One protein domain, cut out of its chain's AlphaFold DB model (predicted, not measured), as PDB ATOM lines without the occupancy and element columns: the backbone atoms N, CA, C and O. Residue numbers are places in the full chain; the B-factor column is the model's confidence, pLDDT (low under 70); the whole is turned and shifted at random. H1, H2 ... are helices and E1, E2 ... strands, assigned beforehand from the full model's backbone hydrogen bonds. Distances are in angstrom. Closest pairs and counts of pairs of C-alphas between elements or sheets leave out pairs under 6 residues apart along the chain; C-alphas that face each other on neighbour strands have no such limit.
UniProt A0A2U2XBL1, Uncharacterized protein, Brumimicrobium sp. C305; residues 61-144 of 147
ATOM      1  N   MET A  61      -0.330  24.345 -24.100       92.69
ATOM      2  CA  MET A  61      -1.650  24.534 -24.698       92.69
ATOM      3  C   MET A  61      -1.775  25.978 -25.164       92.69
ATOM      4  O   MET A  61      -1.562  26.897 -24.377       92.69
ATOM      5  N   LEU A  62      -2.081  26.181 -26.442       96.31
ATOM      6  CA  LEU A  62      -2.348  27.504 -26.991       96.31
ATOM      7  C   LEU A  62      -3.825  27.817 -26.764       96.31
ATOM      8  O   LEU A  62      -4.682  27.156 -27.347       96.31
ATOM      9  N   ASP A  63      -4.118  28.795 -25.914       96.06
ATOM     10  CA  ASP A  63      -5.496  29.136 -25.555       96.06
ATOM     11  C   ASP A  63      -6.054  30.188 -26.518       96.06
ATOM     12  O   ASP A  63      -7.148  30.027 -27.057       96.06
ATOM     13  N   SER A  64      -5.282  31.247 -26.796       97.62
ATOM     14  CA  SER A  64      -5.711  32.283 -27.735       97.62
ATOM     15  C   SER A  64      -4.578  32.942 -28.517       97.62
ATOM     16  O   SER A  64      -3.421  32.998 -28.090       97.62
ATOM     17  N   VAL A  65      -4.945  33.464 -29.685       98.00
ATOM     18  CA  VAL A  65      -4.124  34.314 -30.544       98.00
ATOM     19  C   VAL A  65      -4.881  35.619 -30.755       98.00
ATOM     20  O   VAL A  65      -5.991  35.631 -31.293       98.00
ATOM     21  N   ILE A  66      -4.286  36.728 -30.331       98.12
ATOM     22  CA  ILE A  66      -4.941  38.034 -30.278       98.12
ATOM     23  C   ILE A  66      -4.176  39.006 -31.167       98.12
ATOM     24  O   ILE A  66      -3.056  39.397 -30.843       98.12
ATOM     25  N   SER A  67      -4.780  39.430 -32.272       97.06
ATOM     26  CA  SER A  67      -4.217  40.489 -33.105       97.06
ATOM     27  C   SER A  67      -4.588  41.867 -32.549       97.06
ATOM     28  O   SER A  67      -5.751  42.285 -32.567       97.06
ATOM     29  N   ILE A  68      -3.575  42.589 -32.070       97.06
ATOM     30  CA  ILE A  68      -3.715  43.947 -31.533       97.06
ATOM     31  C   ILE A  68      -3.824  44.953 -32.680       97.06
ATOM     32  O   ILE A  68      -4.717  45.803 -32.698       97.06
ATOM     33  N   ASN A  69      -2.939  44.816 -33.666       94.62
ATOM     34  CA  ASN A  69      -2.891  45.599 -34.895       94.62
ATOM     35  C   ASN A  69      -2.190  44.778 -35.997       94.62
ATOM     36  O   ASN A  69      -1.933  43.585 -35.818       94.62
ATOM     37  N   ASP A  70      -1.884  45.410 -37.126       93.38
ATOM     38  CA  ASP A  70      -1.311  44.732 -38.295       93.38
ATOM     39  C   ASP A  70       0.110  44.193 -38.041       93.38
ATOM     40  O   ASP A  70       0.511  43.208 -38.652       93.38
ATOM     41  N   SER A  71       0.852  44.767 -37.088       95.00
ATOM     42  CA  SER A  71       2.221  44.358 -36.758       95.00
ATOM     43  C   SER A  71       2.352  43.587 -35.448       95.00
ATOM     44  O   SER A  71       3.417  43.041 -35.188       95.00
ATOM     45  N   THR A  72       1.327  43.546 -34.598       97.62
ATOM     46  CA  THR A  72       1.451  43.054 -33.219       97.62
ATOM     47  C   THR A  72       0.387  42.014 -32.906       97.62
ATOM     48  O   THR A  72      -0.815  42.301 -32.938       97.62
ATOM     49  N   THR A  73       0.842  40.826 -32.515       98.12
ATOM     50  CA  THR A  73      -0.009  39.700 -32.116       98.12
ATOM     51  C   THR A  73       0.449  39.155 -30.772       98.12
ATOM     52  O   THR A  73       1.643  38.999 -30.537       98.12
ATOM     53  N   ILE A  74      -0.490  38.847 -29.883       98.31
ATOM     54  CA  ILE A  74      -0.225  38.225 -28.585       98.31
ATOM     55  C   ILE A  74      -0.653  36.762 -28.650       98.31
ATOM     56  O   ILE A  74      -1.782  36.454 -29.033       98.31
ATOM     57  N   LEU A  75       0.240  35.867 -28.247       98.25
ATOM     58  CA  LEU A  75      -0.074  34.473 -27.965       98.25
ATOM     59  C   LEU A  75      -0.342  34.332 -26.475       98.25
ATOM     60  O   LEU A  75       0.502  34.703 -25.660       98.25
ATOM     61  N   VAL A  76      -1.483  33.761 -26.115       98.19
ATOM     62  CA  VAL A  76      -1.790  33.374 -24.738       98.19
ATOM     63  C   VAL A  76      -1.771  31.858 -24.673       98.19
ATOM     64  O   VAL A  76      -2.513  31.186 -25.390       98.19
ATOM     65  N   HIS A  77      -0.903  31.315 -23.827       96.50
ATOM     66  CA  HIS A  77      -0.730  29.874 -23.700       96.50
ATOM     67  C   HIS A  77      -0.481  29.464 -22.259       96.50
ATOM     68  O   HIS A  77      -0.015  30.245 -21.429       96.50
ATOM     69  N   ARG A  78      -0.774  28.204 -21.972       94.25
ATOM     70  CA  ARG A  78      -0.529  27.563 -20.687       94.25
ATOM     71  C   ARG A  78       0.536  26.498 -20.849       94.25
ATOM     72  O   ARG A  78       0.447  25.638 -21.720       94.25
ATOM     73  N   THR A  79       1.551  26.544 -19.997       92.44
ATOM     74  CA  THR A  79       2.592  25.513 -19.921       92.44
ATOM     75  C   THR A  79       2.341  24.641 -18.700       92.44
ATOM     76  O   THR A  79       2.150  25.175 -17.611       92.44
ATOM     77  N   ALA A  80       2.356  23.320 -18.853       88.50
ATOM     78  CA  ALA A  80       2.245  22.400 -17.727       88.50
ATOM     79  C   ALA A  80       3.419  22.595 -16.751       88.50
ATOM     80  O   ALA A  80       4.575  22.729 -17.158       88.50
ATOM     81  N   ASN A  81       3.130  22.547 -15.453       85.50
ATOM     82  CA  ASN A  81       4.121  22.680 -14.380       85.50
ATOM     83  C   ASN A  81       4.944  21.394 -14.171       85.50
ATOM     84  O   ASN A  81       5.746  21.294 -13.243       85.50
ATOM     85  N   PHE A  82       4.749  20.402 -15.036       77.25
ATOM     86  CA  PHE A  82       5.430  19.120 -15.020       77.25
ATOM     87  C   PHE A  82       5.705  18.626 -16.440       77.25
ATOM     88  O   PHE A  82       5.055  19.015 -17.413       77.25
ATOM     89  N   CYS A  83       6.663  17.710 -16.549       74.06
ATOM     90  CA  CYS A  83       6.990  17.031 -17.792       74.06
ATOM     91  C   CYS A  83       6.289  15.670 -17.824       74.06
ATOM     92  O   CYS A  83       6.475  14.846 -16.924       74.06
ATOM     93  N   LEU A  84       5.521  15.387 -18.875       65.06
ATOM     94  CA  LEU A  84       4.914  14.071 -19.054       65.06
ATOM     95  C   LEU A  84       5.908  13.116 -19.704       65.06
ATOM     96  O   LEU A  84       5.955  12.960 -20.920       65.06
ATOM     97  N   ALA A  85       6.695  12.432 -18.874       56.38
ATOM     98  CA  ALA A  85       7.543  11.338 -19.342       56.38
ATOM     99  C   ALA A  85       6.729  10.110 -19.800       56.38
ATOM    100  O   ALA A  85       7.253   9.244 -20.494       56.38
ATOM    101  N   THR A  86       5.449  10.011 -19.419       51.50
ATOM    102  CA  THR A  86       4.589   8.870 -19.757       51.50
ATOM    103  C   THR A  86       3.187   9.342 -20.141       51.50
ATOM    104  O   THR A  86       2.611  10.199 -19.478       51.50
ATOM    105  N   ARG A  87       2.635   8.772 -21.222       53.09
ATOM    106  CA  ARG A  87       1.320   9.063 -21.836       53.09
ATOM    107  C   ARG A  87       0.099   8.713 -20.952       53.09
ATOM    108  O   ARG A  87      -0.899   8.226 -21.465       53.09
ATOM    109  N   ARG A  88       0.191   8.839 -19.626       54.69
ATOM    110  CA  ARG A  88      -0.839   8.360 -18.682       54.69
ATOM    111  C   ARG A  88      -1.771   9.444 -18.150       54.69
ATOM    112  O   ARG A  88      -2.688   9.112 -17.414       54.69
ATOM    113  N   VAL A  89      -1.533  10.705 -18.492       61.09
ATOM    114  CA  VAL A  89      -2.337  11.832 -18.015       61.09
ATOM    115  C   VAL A  89      -3.047  12.448 -19.210       61.09
ATOM    116  O   VAL A  89      -2.385  12.875 -20.157       61.09
ATOM    117  N   ASN A  90      -4.378  12.469 -19.169       67.94
ATOM    118  CA  ASN A  90      -5.181  13.266 -20.088       67.94
ATOM    119  C   ASN A  90      -5.136  14.721 -19.632       67.94
ATOM    120  O   ASN A  90      -5.361  15.022 -18.464       67.94
ATOM    121  N   PHE A  91      -4.847  15.630 -20.560       68.81
ATOM    122  CA  PHE A  91      -4.729  17.053 -20.243       68.81
ATOM    123  C   PHE A  91      -6.043  17.693 -19.799       68.81
ATOM    124  O   PHE A  91      -6.017  18.692 -19.085       68.81
ATOM    125  N   GLU A  92      -7.157  17.108 -20.230       69.44
ATOM    126  CA  GLU A  92      -8.523  17.512 -19.899       69.44
ATOM    127  C   GLU A  92      -8.866  17.244 -18.424       69.44
ATOM    128  O   GLU A  92      -9.692  17.949 -17.858       69.44
ATOM    129  N   ASP A  93      -8.181  16.290 -17.782       74.38
ATOM    130  CA  ASP A  93      -8.414  15.912 -16.380       74.38
ATOM    131  C   ASP A  93      -7.584  16.753 -15.390       74.38
ATOM    132  O   ASP A  93      -7.626  16.535 -14.178       74.38
ATOM    133  N   LEU A  94      -6.773  17.688 -15.895       75.44
ATOM    134  CA  LEU A  94      -5.875  18.503 -15.083       75.44
ATOM    135  C   LEU A  94      -6.531  19.816 -14.658       75.44
ATOM    136  O   LEU A  94      -7.033  20.575 -15.482       75.44
ATOM    137  N   ASP A  95      -6.422  20.110 -13.365       82.00
ATOM    138  CA  ASP A  95      -6.741  21.407 -12.763       82.00
ATOM    139  C   ASP A  95      -5.893  22.537 -13.386       82.00
ATOM    140  O   ASP A  95      -4.722  22.342 -13.718       82.00
ATOM    141  N   GLU A  96      -6.460  23.740 -13.493       81.94
ATOM    142  CA  GLU A  96      -5.763  24.978 -13.856       81.94
ATOM    143  C   GLU A  96      -4.469  25.211 -13.059       81.94
ATOM    144  O   GLU A  96      -3.487  25.679 -13.638       81.94
ATOM    145  N   SER A  97      -4.409  24.824 -11.777       86.81
ATOM    146  CA  SER A  97      -3.197  24.936 -10.946       86.81
ATOM    147  C   SER A  97      -2.011  24.106 -11.465       86.81
ATOM    148  O   SER A  97      -0.849  24.383 -11.149       86.81
ATOM    149  N   SER A  98      -2.285  23.116 -12.323       86.69
ATOM    150  CA  SER A  98      -1.272  22.310 -13.009       86.69
ATOM    151  C   SER A  98      -0.553  23.067 -14.121       86.69
ATOM    152  O   SER A  98       0.421  22.550 -14.677       86.69
ATOM    153  N   TYR A  99      -1.006  24.276 -14.452       90.56
ATOM    154  CA  TYR A  99      -0.481  25.076 -15.541       90.56
ATOM    155  C   TYR A  99       0.006  26.445 -15.067       90.56
ATOM    156  O   TYR A  99      -0.484  27.026 -14.103       90.56
ATOM    157  N   THR A 100       0.965  26.990 -15.804       93.94
ATOM    158  CA  THR A 100       1.374  28.388 -15.713       93.94
ATOM    159  C   THR A 100       0.929  29.113 -16.975       93.94
ATOM    160  O   THR A 100       1.334  28.741 -18.080       93.94
ATOM    161  N   LEU A 101       0.125  30.165 -16.808       95.75
ATOM    162  CA  LEU A 101      -0.277  31.059 -17.892       95.75
ATOM    163  C   LEU A 101       0.900  31.934 -18.336       95.75
ATOM    164  O   LEU A 101       1.594  32.534 -17.513       95.75
ATOM    165  N   LYS A 102       1.089  32.050 -19.647       96.56
ATOM    166  CA  LYS A 102       2.125  32.858 -20.286       96.56
ATOM    167  C   LYS A 102       1.548  33.666 -21.441       96.56
ATOM    168  O   LYS A 102       0.505  33.334 -22.006       96.56
ATOM    169  N   ARG A 103       2.234  34.764 -21.755       97.69
ATOM    170  CA  ARG A 103       1.899  35.662 -22.859       97.69
ATOM    171  C   ARG A 103       3.167  36.010 -23.613       97.69
ATOM    172  O   ARG A 103       4.081  36.563 -23.009       97.69
ATOM    173  N   ASP A 104       3.178  35.721 -24.906       97.31
ATOM    174  CA  ASP A 104       4.279  36.075 -25.796       97.31
ATOM    175  C   ASP A 104       3.789  37.078 -26.836       97.31
ATOM    176  O   ASP A 104       2.718  36.909 -27.422       97.31
ATOM    177  N   THR A 105       4.577  38.123 -27.073       97.75
ATOM    178  CA  THR A 105       4.274  39.136 -28.088       97.75
ATOM    179  C   THR A 105       5.092  38.865 -29.339       97.75
ATOM    180  O   THR A 105       6.318  38.771 -29.291       97.75
ATOM    181  N   LEU A 106       4.407  38.777 -30.472       97.62
ATOM    182  CA  LEU A 106       4.986  38.649 -31.798       97.62
ATOM    183  C   LEU A 106       4.899  39.990 -32.518       97.62
ATOM    184  O   LEU A 106       3.831  40.607 -32.565       97.62
ATOM    185  N   TYR A 107       6.008  40.390 -33.130       97.31
ATOM    186  CA  TYR A 107       6.088  41.580 -33.966       97.31
ATOM    187  C   TYR A 107       6.312  41.181 -35.426       97.31
ATOM    188  O   TYR A 107       7.167  40.345 -35.711       97.31
ATOM    189  N   ASN A 108       5.559  41.791 -36.341       96.06
ATOM    190  CA  ASN A 108       5.649  41.627 -37.793       96.06
ATOM    191  C   ASN A 108       5.658  40.157 -38.247       96.06
ATOM    192  O   ASN A 108       6.437  39.764 -39.115       96.06
ATOM    193  N   HIS A 109       4.814  39.321 -37.636       95.62
ATOM    194  CA  HIS A 109       4.771  37.902 -37.970       95.62
ATOM    195  C   HIS A 109       4.183  37.686 -39.373       95.62
ATOM    196  O   HIS A 109       3.151  38.260 -39.722       95.62
ATOM    197  N   SER A 110       4.805  36.802 -40.159       93.88
ATOM    198  CA  SER A 110       4.482  36.579 -41.577       93.88
ATOM    199  C   SER A 110       3.022  36.191 -41.829       93.88
ATOM    200  O   SER A 110       2.390  36.739 -42.727       93.88
ATOM    201  N   PHE A 111       2.477  35.267 -41.028       94.44
ATOM    202  CA  PHE A 111       1.080  34.838 -41.147       94.44
ATOM    203  C   PHE A 111       0.174  35.200 -39.957       94.44
ATOM    204  O   PHE A 111      -1.017  35.429 -40.158       94.44
ATOM    205  N   LEU A 112       0.698  35.305 -38.730       95.88
ATOM    206  CA  LEU A 112      -0.062  35.730 -37.546       95.88
ATOM    207  C   LEU A 112      -0.151  37.258 -37.452       95.88
ATOM    208  O   LEU A 112       0.369  37.869 -36.520       95.88
ATOM    209  N   ASN A 113      -0.820  37.867 -38.423       94.00
ATOM    210  CA  ASN A 113      -1.106  39.300 -38.472       94.00
ATOM    211  C   ASN A 113      -2.574  39.544 -38.852       94.00
ATOM    212  O   ASN A 113      -3.242  38.656 -39.387       94.00
ATOM    213  N   ARG A 114      -3.076  40.750 -38.568       93.75
ATOM    214  CA  ARG A 114      -4.480  41.130 -38.806       93.75
ATOM    215  C   ARG A 114      -4.887  41.062 -40.277       93.75
ATOM    216  O   ARG A 114      -6.070  40.903 -40.583       93.75
ATOM    217  N   GLU A 115      -3.939  41.246 -41.190       93.12
ATOM    218  CA  GLU A 115      -4.230  41.331 -42.618       93.12
ATOM    219  C   GLU A 115      -4.720  40.000 -43.185       93.12
ATOM    220  O   GLU A 115      -5.554  40.002 -44.098       93.12
ATOM    221  N   ASN A 116      -4.249  38.900 -42.597       94.06
ATOM    222  CA  ASN A 116      -4.581  37.538 -42.971       94.06
ATOM    223  C   ASN A 116      -5.947  37.080 -42.444       94.06
ATOM    224  O   ASN A 116      -6.396  37.450 -41.356       94.06
ATOM    225  N   SER A 117      -6.612  36.231 -43.232       95.06
ATOM    226  CA  SER A 117      -7.898  35.648 -42.850       95.06
ATOM    227  C   SER A 117      -7.724  34.523 -41.837       95.06
ATOM    228  O   SER A 117      -6.752  33.761 -41.863       95.06
ATOM    229  N   LEU A 118      -8.728  34.356 -40.983       95.75
ATOM    230  CA  LEU A 118      -8.775  33.268 -40.019       95.75
ATOM    231  C   LEU A 118      -8.716  31.900 -40.707       95.75
ATOM    232  O   LEU A 118      -8.059  30.985 -40.213       95.75
ATOM    233  N   LYS A 119      -9.369  31.765 -41.868       95.88
ATOM    234  CA  LYS A 119      -9.327  30.541 -42.676       95.88
ATOM    235  C   LYS A 119      -7.901  30.201 -43.110       95.88
ATOM    236  O   LYS A 119      -7.509  29.042 -43.009       95.88
ATOM    237  N   PHE A 120      -7.132  31.195 -43.560       95.56
ATOM    238  CA  PHE A 120      -5.730  31.003 -43.922       95.56
ATOM    239  C   PHE A 120      -4.898  30.601 -42.702       95.56
ATOM    240  O   PHE A 120      -4.240  29.566 -42.734       95.56
ATOM    241  N   ILE A 121      -5.007  31.340 -41.597       96.06
ATOM    242  CA  ILE A 121      -4.235  31.074 -40.374       96.06
ATOM    243  C   ILE A 121      -4.502  29.660 -39.839       96.06
ATOM    244  O   ILE A 121      -3.568  28.923 -39.527       96.06
ATOM    245  N   LYS A 122      -5.770  29.236 -39.793       95.56
ATOM    246  CA  LYS A 122      -6.145  27.882 -39.353       95.56
ATOM    247  C   LYS A 122      -5.727  26.777 -40.331       95.56
ATOM    248  O   LYS A 122      -5.688  25.619 -39.927       95.56
ATOM    249  N   SER A 123      -5.429  27.114 -41.588       95.38
ATOM    250  CA  SER A 123      -4.941  26.156 -42.589       95.38
ATOM    251  C   SER A 123      -3.437  25.888 -42.500       95.38
ATOM    252  O   SER A 123      -2.976  24.873 -43.019       95.38
ATOM    253  N   ILE A 124      -2.684  26.767 -41.829       95.25
ATOM    254  CA  ILE A 124      -1.244  26.609 -41.614       95.25
ATOM    255  C   ILE A 124      -0.971  25.357 -40.782       95.25
ATOM    256  O   ILE A 124      -1.672  25.073 -39.803       95.25
ATOM    257  N   HIS A 125       0.068  24.607 -41.155       93.69
ATOM    258  CA  HIS A 125       0.434  23.410 -40.419       93.69
ATOM    259  C   HIS A 125       0.855  23.776 -38.992       93.69
ATOM    260  O   HIS A 125       1.608  24.719 -38.760       93.69
ATOM    261  N   LYS A 126       0.409  22.994 -38.006       91.69
ATOM    262  CA  LYS A 126       0.625  23.283 -36.578       91.69
ATOM    263  C   LYS A 126       2.095  23.530 -36.211       91.69
ATOM    264  O   LYS A 126       2.381  24.358 -35.359       91.69
ATOM    265  N   ASN A 127       3.021  22.833 -36.868       90.50
ATOM    266  CA  ASN A 127       4.462  22.971 -36.619       90.50
ATOM    267  C   ASN A 127       5.069  24.282 -37.140       90.50
ATOM    268  O   ASN A 127       6.206  24.579 -36.798       90.50
ATOM    269  N   GLU A 128       4.349  25.031 -37.976       94.38
ATOM    270  CA  GLU A 128       4.793  26.336 -38.471       94.38
ATOM    271  C   GLU A 128       4.431  27.469 -37.506       94.38
ATOM    272  O   GLU A 128       4.947  28.577 -37.637       94.38
ATOM    273  N   TYR A 129       3.564  27.208 -36.520       95.75
ATOM    274  CA  TYR A 129       3.291  28.170 -35.462       95.75
ATOM    275  C   TYR A 129       4.566  28.434 -34.647       95.75
ATOM    276  O   TYR A 129       5.338  27.512 -34.386       95.75
ATOM    277  N   PRO A 130       4.765  29.674 -34.168       94.56
ATOM    278  CA  PRO A 130       5.950  30.057 -33.395       94.56
ATOM    279  C   PRO A 130       6.045  29.364 -32.027       94.56
ATOM    280  O   PRO A 130       7.062  29.477 -31.346       94.56
ATOM    281  N   ILE A 131       4.996  28.647 -31.616       92.94
ATOM    282  CA  ILE A 131       4.963  27.851 -30.396       92.94
ATOM    283  C   ILE A 131       4.493  26.430 -30.705       92.94
ATOM    284  O   ILE A 131       3.528  26.226 -31.439       92.94
ATOM    285  N   HIS A 132       5.162  25.434 -30.124       91.62
ATOM    286  CA  HIS A 132       4.747  24.037 -30.215       91.62
ATOM    287  C   HIS A 132       3.710  23.731 -29.133       91.62
ATOM    288  O   HIS A 132       4.068  23.552 -27.973       91.62
ATOM    289  N   PHE A 133       2.433  23.658 -29.510       92.94
ATOM    290  CA  PHE A 133       1.321  23.356 -28.599       92.94
ATOM    291  C   PHE A 133       0.693  21.981 -28.869       92.94
ATOM    292  O   PHE A 133       0.899  21.382 -29.926       92.94
ATOM    293  N   SER A 134      -0.089  21.455 -27.924       90.19
ATOM    294  CA  SER A 134      -0.665  20.102 -27.972       90.19
ATOM    295  C   SER A 134      -2.142  20.058 -28.373       90.19
ATOM    296  O   SER A 134      -2.501  19.162 -29.136       90.19
ATOM    297  N   ASN A 135      -2.962  21.042 -28.003       91.00
ATOM    298  CA  ASN A 135      -4.383  21.123 -28.376       91.00
ATOM    299  C   ASN A 135      -4.603  21.329 -29.889       91.00
ATOM    300  O   ASN A 135      -3.663  21.646 -30.631       91.00
ATOM    301  N   LYS A 136      -5.824  21.097 -30.385       92.50
ATOM    302  CA  LYS A 136      -6.137  21.284 -31.815       92.50
ATOM    303  C   LYS A 136      -6.241  22.776 -32.129       92.50
ATOM    304  O   LYS A 136      -6.774  23.540 -31.338       92.50
ATOM    305  N   VAL A 137      -5.836  23.187 -33.333       94.50
ATOM    306  CA  VAL A 137      -5.943  24.596 -33.779       94.50
ATOM    307  C   VAL A 137      -7.391  25.107 -33.721       94.50
ATOM    308  O   VAL A 137      -7.634  26.281 -33.466       94.50
ATOM    309  N   ASN A 138      -8.373  24.225 -33.912       93.00
ATOM    310  CA  ASN A 138      -9.790  24.585 -33.839       93.00
ATOM    311  C   ASN A 138     -10.285  24.898 -32.419       93.00
ATOM    312  O   ASN A 138     -11.321  25.542 -32.298       93.00
ATOM    313  N   GLU A 139      -9.561  24.465 -31.386       93.62
ATOM    314  CA  GLU A 139      -9.842  24.769 -29.975       93.62
ATOM    315  C   GLU A 139      -9.210  26.105 -29.546       93.62
ATOM    316  O   GLU A 139      -9.509  26.600 -28.467       93.62
ATOM    317  N   VAL A 140      -8.347  26.694 -30.384       96.19
ATOM    318  CA  VAL A 140      -7.697  27.985 -30.129       96.19
ATOM    319  C   VAL A 140      -8.654  29.125 -30.473       96.19
ATOM    320  O   VAL A 140      -9.236  29.164 -31.567       96.19
ATOM    321  N   GLU A 141      -8.771  30.094 -29.569       97.50
ATOM    322  CA  GLU A 141      -9.542  31.309 -29.805       97.50
ATOM    323  C   GLU A 141      -8.723  32.328 -30.611       97.50
ATOM    324  O   GLU A 141      -7.605  32.687 -30.246       97.50
ATOM    325  N   PHE A 142      -9.275  32.817 -31.721       97.12
ATOM    326  CA  PHE A 142      -8.624  33.830 -32.556       97.12
ATOM    327  C   PHE A 142      -9.413  35.132 -32.500       97.12
ATOM    328  O   PHE A 142     -10.562  35.189 -32.942       97.12
ATOM    329  N   ILE A 143      -8.780  36.187 -31.989       96.94
ATOM    330  CA  ILE A 143      -9.413  37.481 -31.725       96.94
ATOM    331  C   ILE A 143      -8.743  38.556 -32.586       96.94
ATOM    332  O   ILE A 143      -7.519  38.630 -32.672       96.94
ATOM    333  N   GLY A 144      -9.550  39.413 -33.215       94.56
ATOM    334  CA  GLY A 144      -9.051  40.569 -33.971       94.56
ATOM    335  C   GLY A 144      -8.543  40.268 -35.386       94.56
ATOM    336  O   GLY A 144      -7.929  41.148 -35.987       94.56
TER     337      GLY A 144
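What this domain is: This is residues 61 to 144 of the 147 residues of an uncharacterized protein of Brumimicrobium sp. C305 (UniProt A0A2U2XBL1). Picture one twisted wall of four strands, with a long run of loops and the short helix H1 over one face and the other face largely bare. At one end of the E2 and E3 hairpin a loop sticks out, residues 83 to 90, which stand free. The printed part has 84 residues with four named strands and one named helix, in the order E1 E2 E3 H1 E4; the sheet is mixed, in the order E3 E2 E1 E4. The class is mostly strand, with 34 residues, under half of those printed, in named elements. The whole is only just compact, close to loose, with a radius of gyration of the C-alphas of 13.8 A, and elongated, spanning 40 by 22 by 17 A.

How they stand to each other: Start with the inner strands E1, residues 61 to 67, and E2, residues 72 to 80: they form an antiparallel hairpin at 168 degrees, and N 66 and O 74 are 2.8 A apart, within hydrogen-bond range. Beside E2 find E3, residues 99 to 107, an edge strand antiparallel to it at 158 degrees, with N 102 and O 77 2.8 A apart; this too is a hairpin. E1, E2 and E3 make a meander, each strand the antiparallel neighbour of the one before. At the other edge look for E4, residues 141 to 143, parallel to E1 at 13 degrees, with N 65 and O 141 2.8 A apart. The sheet is twisted, its C-alphas up to 4.2 A off the best plane. H1, residues 118 to 123, is only just not on the sheet, with 4 pairs of C-alphas within 10 A; its closest C-alpha to E4 is that of Leu 118, 7.5 A from that of Phe 142. H1 is apart from E1 and E2. E3, H1 and E4 form a split strand-helix-strand unit, two strands running the same way with E2 and E1 between them, and its crossover is right-handed. In H1 every O i to N i+4 pair is within hydrogen-bond range.

Where its parts are: Find C-alpha 61 at (-1.650, 24.534, -24.698); from there E1 runs 18.2 A to C-alpha 67. E2 covers 25.8 A and E3 25.6 A, the latter from C-alpha 99 at (-0.481, 25.076, -15.541). H1 spans 8.5 A, and E4 ends after 6.5 A at C-alpha 143, (-9.413, 37.481, -31.725).

The domain as a whole: The C-alphas farthest apart are those of Asp 70 and Arg 88, 41.3 A. The links E2 to E3, 18 residues, and H1 to E4, 17 residues, are long. The printed part has no cut. The mean pLDDT of the printed part is 89.8, and residues 84 to 92 are under 70.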